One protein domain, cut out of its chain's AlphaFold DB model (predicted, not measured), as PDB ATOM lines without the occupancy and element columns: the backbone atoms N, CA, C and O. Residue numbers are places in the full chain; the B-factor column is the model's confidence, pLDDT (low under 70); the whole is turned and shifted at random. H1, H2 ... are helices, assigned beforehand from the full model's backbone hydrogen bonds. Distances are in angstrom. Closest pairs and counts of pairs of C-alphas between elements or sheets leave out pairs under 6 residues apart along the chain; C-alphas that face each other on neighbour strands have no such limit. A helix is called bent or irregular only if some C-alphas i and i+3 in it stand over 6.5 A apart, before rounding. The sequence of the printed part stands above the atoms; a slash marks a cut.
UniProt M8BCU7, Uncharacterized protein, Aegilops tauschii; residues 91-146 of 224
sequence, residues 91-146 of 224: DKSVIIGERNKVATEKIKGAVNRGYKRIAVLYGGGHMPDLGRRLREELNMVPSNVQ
ATOM      1  N   ASP A  91      25.255 -17.381-131.884       52.56
ATOM      2  CA  ASP A  91      23.998 -17.984-132.373       52.56
ATOM      3  C   ASP A  91      23.958 -19.510-132.266       52.56
ATOM      4  O   ASP A  91      22.898 -20.094-132.050       52.56
ATOM      5  N   LYS A  92      25.116 -20.162-132.416       52.41
ATOM      6  CA  LYS A  92      25.255 -21.624-132.351       52.41
ATOM      7  C   LYS A  92      25.831 -22.116-131.023       52.41
ATOM      8  O   LYS A  92      26.084 -23.310-130.874       52.41
ATOM      9  N   SER A  93      26.067 -21.222-130.066       63.06
ATOM     10  CA  SER A  93      26.589 -21.605-128.758       63.06
ATOM     11  C   SER A  93      25.461 -22.107-127.850       63.06
ATOM     12  O   SER A  93      24.404 -21.486-127.729       63.06
ATOM     13  N   VAL A  94      25.705 -23.216-127.149       65.25
ATOM     14  CA  VAL A  94      24.782 -23.736-126.121       65.25
ATOM     15  C   VAL A  94      24.645 -22.752-124.949       65.25
ATOM     16  O   VAL A  94      23.613 -22.702-124.285       65.25
ATOM     17  N   ILE A  95      25.676 -21.941-124.696       72.62
ATOM     18  CA  ILE A  95      25.733 -21.049-123.533       72.62
ATOM     19  C   ILE A  95      24.866 -19.803-123.727       72.62
ATOM     20  O   ILE A  95      24.225 -19.378-122.769       72.62
ATOM     21  N   ILE A  96      24.812 -19.224-124.927       75.31
ATOM     22  CA  ILE A  96      24.069 -17.976-125.162       75.31
ATOM     23  C   ILE A  96      22.850 -18.238-126.042       75.31
ATOM     24  O   ILE A  96      21.735 -17.948-125.613       75.31
ATOM     25  N   GLY A  97      23.023 -18.879-127.199       79.75
ATOM     26  CA  GLY A  97      21.945 -19.108-128.164       79.75
ATOM     27  C   GLY A  97      20.767 -19.905-127.595       79.75
ATOM     28  O   GLY A  97      19.631 -19.428-127.612       79.75
ATOM     29  N   GLU A  98      21.017 -21.091-127.027       86.25
ATOM     30  CA  GLU A  98      19.936 -21.930-126.473       86.25
ATOM     31  C   GLU A  98      19.275 -21.296-125.238       86.25
ATOM     32  O   GLU A  98      18.053 -21.348-125.081       86.25
ATOM     33  N   ARG A  99      20.044 -20.615-124.377       88.25
ATOM     34  CA  ARG A  99      19.477 -19.915-123.208       88.25
ATOM     35  C   ARG A  99      18.579 -18.754-123.628       88.25
ATOM     36  O   ARG A  99      17.505 -18.574-123.048       88.25
ATOM     37  N   ASN A 100      18.984 -18.001-124.644       90.81
ATOM     38  CA  ASN A 100      18.209 -16.884-125.161       90.81
ATOM     39  C   ASN A 100      16.968 -17.349-125.924       90.81
ATOM     40  O   ASN A 100      15.922 -16.702-125.836       90.81
ATOM     41  N   LYS A 101      17.040 -18.492-126.612       90.81
ATOM     42  CA  LYS A 101      15.877 -19.137-127.231       90.81
ATOM     43  C   LYS A 101      14.812 -19.466-126.185       90.81
ATOM     44  O   LYS A 101      13.676 -19.016-126.313       90.81
ATOM     45  N   VAL A 102      15.189 -20.145-125.098       93.19
ATOM     46  CA  VAL A 102      14.259 -20.457-123.997       93.19
ATOM     47  C   VAL A 102      13.679 -19.178-123.381       93.19
ATOM     48  O   VAL A 102      12.478 -19.107-123.121       93.19
ATOM     49  N   ALA A 103      14.499 -18.143-123.171       93.81
ATOM     50  CA  ALA A 103      14.018 -16.858-122.661       93.81
ATOM     51  C   ALA A 103      12.986 -16.214-123.606       93.81
ATOM     52  O   ALA A 103      11.914 -15.795-123.160       93.81
ATOM     53  N   THR A 104      13.264 -16.205-124.910       94.44
ATOM     54  CA  THR A 104      12.376 -15.655-125.945       94.44
ATOM     55  C   THR A 104      11.048 -16.414-125.999       94.44
ATOM     56  O   THR A 104       9.985 -15.792-126.036       94.44
ATOM     57  N   GLU A 105      11.068 -17.745-125.889       95.38
ATOM     58  CA  GLU A 105       9.855 -18.567-125.808       95.38
ATOM     59  C   GLU A 105       9.003 -18.235-124.574       95.38
ATOM     60  O   GLU A 105       7.774 -18.149-124.666       95.38
ATOM     61  N   LYS A 106       9.627 -17.994-123.412       95.69
ATOM     62  CA  LYS A 106       8.901 -17.580-122.198       95.69
ATOM     63  C   LYS A 106       8.274 -16.196-122.350       95.69
ATOM     64  O   LYS A 106       7.127 -16.017-121.930       95.69
ATOM     65  N   ILE A 107       8.979 -15.253-122.979       95.50
ATOM     66  CA  ILE A 107       8.455 -13.915-123.289       95.50
ATOM     67  C   ILE A 107       7.259 -14.038-124.238       95.50
ATOM     68  O   ILE A 107       6.180 -13.540-123.921       95.50
ATOM     69  N   LYS A 108       7.404 -14.784-125.338       95.44
ATOM     70  CA  LYS A 108       6.324 -15.060-126.296       95.44
ATOM     71  C   LYS A 108       5.106 -15.680-125.615       95.44
ATOM     72  O   LYS A 108       3.981 -15.231-125.812       95.44
ATOM     73  N   GLY A 109       5.325 -16.674-124.755       96.31
ATOM     74  CA  GLY A 109       4.262 -17.312-123.985       96.31
ATOM     75  C   GLY A 109       3.539 -16.348-123.040       96.31
ATOM     76  O   GLY A 109       2.328 -16.457-122.872       96.31
ATOM     77  N   ALA A 110       4.246 -15.393-122.430       96.19
ATOM     78  CA  ALA A 110       3.625 -14.362-121.601       96.19
ATOM     79  C   ALA A 110       2.812 -13.360-122.437       96.19
ATOM     80  O   ALA A 110       1.676 -13.053-122.074       96.19
ATOM     81  N   VAL A 111       3.329 -12.922-123.586       94.88
ATOM     82  CA  VAL A 111       2.586 -12.060-124.521       94.88
ATOM     83  C   VAL A 111       1.297 -12.748-124.982       94.88
ATOM     84  O   VAL A 111       0.224 -12.156-124.895       94.88
ATOM     85  N   ASN A 112       1.370 -14.027-125.362       95.44
ATOM     86  CA  ASN A 112       0.209 -14.807-125.805       95.44
ATOM     87  C   ASN A 112      -0.851 -15.000-124.708       95.44
ATOM     88  O   ASN A 112      -2.027 -15.170-125.014       95.44
ATOM     89  N   ARG A 113      -0.461 -14.949-123.426       96.88
ATOM     90  CA  ARG A 113      -1.396 -14.954-122.286       96.88
ATOM     91  C   ARG A 113      -2.030 -13.583-122.007       96.88
ATOM     92  O   ARG A 113      -2.811 -13.465-121.070       96.88
ATOM     93  N   GLY A 114      -1.699 -12.551-122.784       96.38
ATOM     94  CA  GLY A 114      -2.259 -11.204-122.656       96.38
ATOM     95  C   GLY A 114      -1.522 -10.288-121.672       96.38
ATOM     96  O   GLY A 114      -2.015  -9.200-121.366       96.38
ATOM     97  N   TYR A 115      -0.344 -10.681-121.173       96.62
ATOM     98  CA  TYR A 115       0.453  -9.809-120.306       96.62
ATOM     99  C   TYR A 115       1.016  -8.624-121.101       96.62
ATOM    100  O   TYR A 115       1.788  -8.799-122.040       96.62
ATOM    101  N   LYS A 116       0.658  -7.401-120.692       91.19
ATOM    102  CA  LYS A 116       1.087  -6.154-121.357       91.19
ATOM    103  C   LYS A 116       2.398  -5.573-120.821       91.19
ATOM    104  O   LYS A 116       3.001  -4.728-121.469       91.19
ATOM    105  N   ARG A 117       2.812  -5.975-119.615       93.38
ATOM    106  CA  ARG A 117       4.034  -5.502-118.947       93.38
ATOM    107  C   ARG A 117       4.836  -6.710-118.491       93.38
ATOM    108  O   ARG A 117       4.392  -7.434-117.604       93.38
ATOM    109  N   ILE A 118       5.983  -6.930-119.121       93.69
ATOM    110  CA  ILE A 118       6.871  -8.061-118.854       93.69
ATOM    111  C   ILE A 118       8.240  -7.477-118.517       93.69
ATOM    112  O   ILE A 118       8.810  -6.746-119.323       93.69
ATOM    113  N   ALA A 119       8.747  -7.779-117.323       93.50
ATOM    114  CA  ALA A 119      10.098  -7.419-116.916       93.50
ATOM    115  C   ALA A 119      11.007  -8.641-117.067       93.50
ATOM    116  O   ALA A 119      10.669  -9.727-116.595       93.50
ATOM    117  N   VAL A 120      12.152  -8.463-117.723       90.75
ATOM    118  CA  VAL A 120      13.149  -9.517-117.930       90.75
ATOM    119  C   VAL A 120      14.455  -9.052-117.301       90.75
ATOM    120  O   VAL A 120      15.034  -8.063-117.740       90.75
ATOM    121  N   LEU A 121      14.908  -9.756-116.263       90.38
ATOM    122  CA  LEU A 121      16.231  -9.549-115.681       90.38
ATOM    123  C   LEU A 121      17.214 -10.487-116.379       90.38
ATOM    124  O   LEU A 121      17.056 -11.706-116.309       90.38
ATOM    125  N   TYR A 122      18.207  -9.928-117.065       86.94
ATOM    126  CA  TYR A 122      19.121 -10.713-117.886       86.94
ATOM    127  C   TYR A 122      20.517 -10.085-117.935       86.94
ATOM    128  O   TYR A 122      20.662  -8.873-117.793       86.94
ATOM    129  N   GLY A 123      21.548 -10.915-118.102       85.25
ATOM    130  CA  GLY A 123      22.941 -10.462-118.107       85.25
ATOM    131  C   GLY A 123      23.314  -9.717-119.389       85.25
ATOM    132  O   GLY A 123      22.837 -10.068-120.468       85.25
ATOM    133  N   GLY A 124      24.214  -8.731-119.282       82.19
ATOM    134  CA  GLY A 124      24.633  -7.886-120.408       82.19
ATOM    135  C   GLY A 124      25.119  -8.677-121.626       82.19
ATOM    136  O   GLY A 124      24.735  -8.350-122.744       82.19
ATOM    137  N   GLY A 125      25.874  -9.762-121.407       78.88
ATOM    138  CA  GLY A 125      26.424 -10.613-122.479       78.88
ATOM    139  C   GLY A 125      25.370 -11.238-123.384       78.88
ATOM    140  O   GLY A 125      25.635 -11.516-124.539       78.88
ATOM    141  N   HIS A 126      24.143 -11.389-122.894       84.81
ATOM    142  CA  HIS A 126      23.062 -11.967-123.674       84.81
ATOM    143  C   HIS A 126      22.261 -10.938-124.488       84.81
ATOM    144  O   HIS A 126      21.440 -11.326-125.322       84.81
ATOM    145  N   MET A 127      22.432  -9.640-124.218       85.25
ATOM    146  CA  MET A 127      21.623  -8.574-124.820       85.25
ATOM    147  C   MET A 127      21.723  -8.477-126.345       85.25
ATOM    148  O   MET A 127      20.677  -8.230-126.948       85.25
ATOM    149  N   PRO A 128      22.890  -8.675-126.992       86.00
ATOM    150  CA  PRO A 128      22.977  -8.602-128.450       86.00
ATOM    151  C   PRO A 128      22.044  -9.602-129.148       86.00
ATOM    152  O   PRO A 128      21.211  -9.207-129.967       86.00
ATOM    153  N   ASP A 129      22.116 -10.881-128.765       87.00
ATOM    154  CA  ASP A 129      21.268 -11.931-129.331       87.00
ATOM    155  C   ASP A 129      19.795 -11.775-128.916       87.00
ATOM    156  O   ASP A 129      18.909 -11.793-129.773       87.00
ATOM    157  N   LEU A 130      19.509 -11.539-127.629       89.69
ATOM    158  CA  LEU A 130      18.128 -11.366-127.166       89.69
ATOM    159  C   LEU A 130      17.457 -10.166-127.850       89.69
ATOM    160  O   LEU A 130      16.317 -10.268-128.297       89.69
ATOM    161  N   GLY A 131      18.160  -9.037-127.971       89.75
ATOM    162  CA  GLY A 131      17.650  -7.832-128.621       89.75
ATOM    163  C   GLY A 131      17.298  -8.055-130.091       89.75
ATOM    164  O   GLY A 131      16.272  -7.559-130.560       89.75
ATOM    165  N   ARG A 132      18.103  -8.849-130.806       90.56
ATOM    166  CA  ARG A 132      17.801  -9.274-132.176       90.56
ATOM    167  C   ARG A 132      16.537 -10.136-132.230       90.56
ATOM    168  O   ARG A 132      15.636  -9.812-132.998       90.56
ATOM    169  N   ARG A 133      16.413 -11.158-131.374       92.44
ATOM    170  CA  ARG A 133      15.228 -12.040-131.329       92.44
ATOM    171  C   ARG A 133      13.942 -11.292-130.992       92.44
ATOM    172  O   ARG A 133      12.913 -11.521-131.618       92.44
ATOM    173  N   LEU A 134      13.991 -10.352-130.048       93.56
ATOM    174  CA  LEU A 134      12.843  -9.495-129.728       93.56
ATOM    175  C   LEU A 134      12.364  -8.708-130.960       93.56
ATOM    176  O   LEU A 134      11.157  -8.563-131.163       93.56
ATOM    177  N   ARG A 135      13.291  -8.231-131.799       92.88
ATOM    178  CA  ARG A 135      12.972  -7.490-133.025       92.88
ATOM    179  C   ARG A 135      12.469  -8.397-134.145       92.88
ATOM    180  O   ARG A 135      11.444  -8.095-134.739       92.88
ATOM    181  N   GLU A 136      13.185  -9.478-134.429       93.75
ATOM    182  CA  GLU A 136      12.940 -10.335-135.595       93.75
ATOM    183  C   GLU A 136      11.819 -11.357-135.356       93.75
ATOM    184  O   GLU A 136      11.004 -11.591-136.243       93.75
ATOM    185  N   GLU A 137      11.736 -11.952-134.161       93.75
ATOM    186  CA  GLU A 137      10.770 -13.021-133.862       93.75
ATOM    187  C   GLU A 137       9.472 -12.502-133.226       93.75
ATOM    188  O   GLU A 137       8.411 -13.114-133.386       93.75
ATOM    189  N   LEU A 138       9.545 -11.400-132.469       92.38
ATOM    190  CA  LEU A 138       8.405 -10.827-131.739       92.38
ATOM    191  C   LEU A 138       7.956  -9.458-132.267       92.38
ATOM    192  O   LEU A 138       6.997  -8.903-131.730       92.38
ATOM    193  N   ASN A 139       8.607  -8.928-133.309       93.31
ATOM    194  CA  ASN A 139       8.306  -7.621-133.906       93.31
ATOM    195  C   ASN A 139       8.285  -6.470-132.883       93.31
ATOM    196  O   ASN A 139       7.510  -5.521-133.007       93.31
ATOM    197  N   MET A 140       9.117  -6.556-131.843       92.62
ATOM    198  CA  MET A 140       9.236  -5.510-130.833       92.62
ATOM    199  C   MET A 140      10.250  -4.452-131.267       92.62
ATOM    200  O   MET A 140      11.275  -4.747-131.881       92.62
ATOM    201  N   VAL A 141       9.990  -3.203-130.886       92.69
ATOM    202  CA  VAL A 141      10.893  -2.075-131.134       92.69
ATOM    203  C   VAL A 141      11.351  -1.464-129.809       92.69
ATOM    204  O   VAL A 141      10.545  -1.351-128.881       92.69
ATOM    205  N   PRO A 142      12.634  -1.082-129.681       90.88
ATOM    206  CA  PRO A 142      13.115  -0.402-128.486       90.88
ATOM    207  C   PRO A 142      12.434   0.965-128.365       90.88
ATOM    208  O   PRO A 142      12.438   1.748-129.313       90.88
ATOM    209  N   SER A 143      11.847   1.253-127.202       92.81
ATOM    210  CA  SER A 143      11.147   2.520-126.947       92.81
ATOM    211  C   SER A 143      11.991   3.518-126.156       92.81
ATOM    212  O   SER A 143      12.001   4.707-126.463       92.81
ATOM    213  N   ASN A 144      12.700   3.049-125.129       92.06
ATOM    214  CA  ASN A 144      13.546   3.866-124.270       92.06
ATOM    215  C   ASN A 144      14.699   3.018-123.720       92.06
ATOM    216  O   ASN A 144      14.527   1.828-123.454       92.06
ATOM    217  N   VAL A 145      15.863   3.639-123.540       90.25
ATOM    218  CA  VAL A 145      17.021   3.038-122.878       90.25
ATOM    219  C   VAL A 145      17.426   3.947-121.727       90.25
ATOM    220  O   VAL A 145      17.712   5.125-121.935       90.25
ATOM    221  N   GLN A 146      17.480   3.386-120.520       91.88
ATOM    222  CA  GLN A 146      17.959   4.079-119.330       91.88
ATOM    223  C   GLN A 146      19.217   3.392-118.815       91.88
ATOM    224  O   GLN A 146      19.215   2.193-118.540       91.88
TER     225      GLN A 146
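This is residues 91 to 146 of the 224 residues of an uncharacterized protein of Aegilops tauschii (UniProt M8BCU7). Two helices pack at a slant, H2 meeting the first part of the longer H1, and a long link doubles back from the far end of H1 so that both helices run the same way. After H2 a tail without a named element, residues 137 to 146, turns away from H1. The printed part has 56 residues with two named helices, H1 then H2, and no named strand; its class is all helix. It is compact, with a radius of gyration of the C-alphas of 11.3 A, and rounded, with spans of 31 by 26 by 20 A.

H1, residues 97 to 112, touches H2, residues 124 to 136, with its residues 97 to 104 alone. The closest C-alphas of the two helices are those of Asn 100 and Leu 130, 5.9 A apart. Their lines stand at a steep tilt of 51 degrees, and they run the same way. Their centres are 11.2 A apart. In H1 every O i to N i+4 pair is within hydrogen-bond range; in H2 7 of 9 are.

Residues 91 to 96 come before H1, which begins at C-alpha 97, at (21.945, -19.108, -128.164), and ends at C-alpha 112, at (0.209, -14.807, -125.805), a length of 22.3 A. H2 begins at C-alpha 124 and ends 19.3 A away at C-alpha 136, at (12.940, -10.335, -135.595). H2 is irregular: C-alphas 125 and 128 are 7.2 A apart.

The two C-alphas farthest apart are those of Ser 93 and Gly 114, at 31.3 A. The printed part has no cut. The link from H1 to H2, with 11 residues between them, is long. The mean pLDDT of the printed part is 88.4, and the model's confidence is low, under 70, at residues 91 to 94.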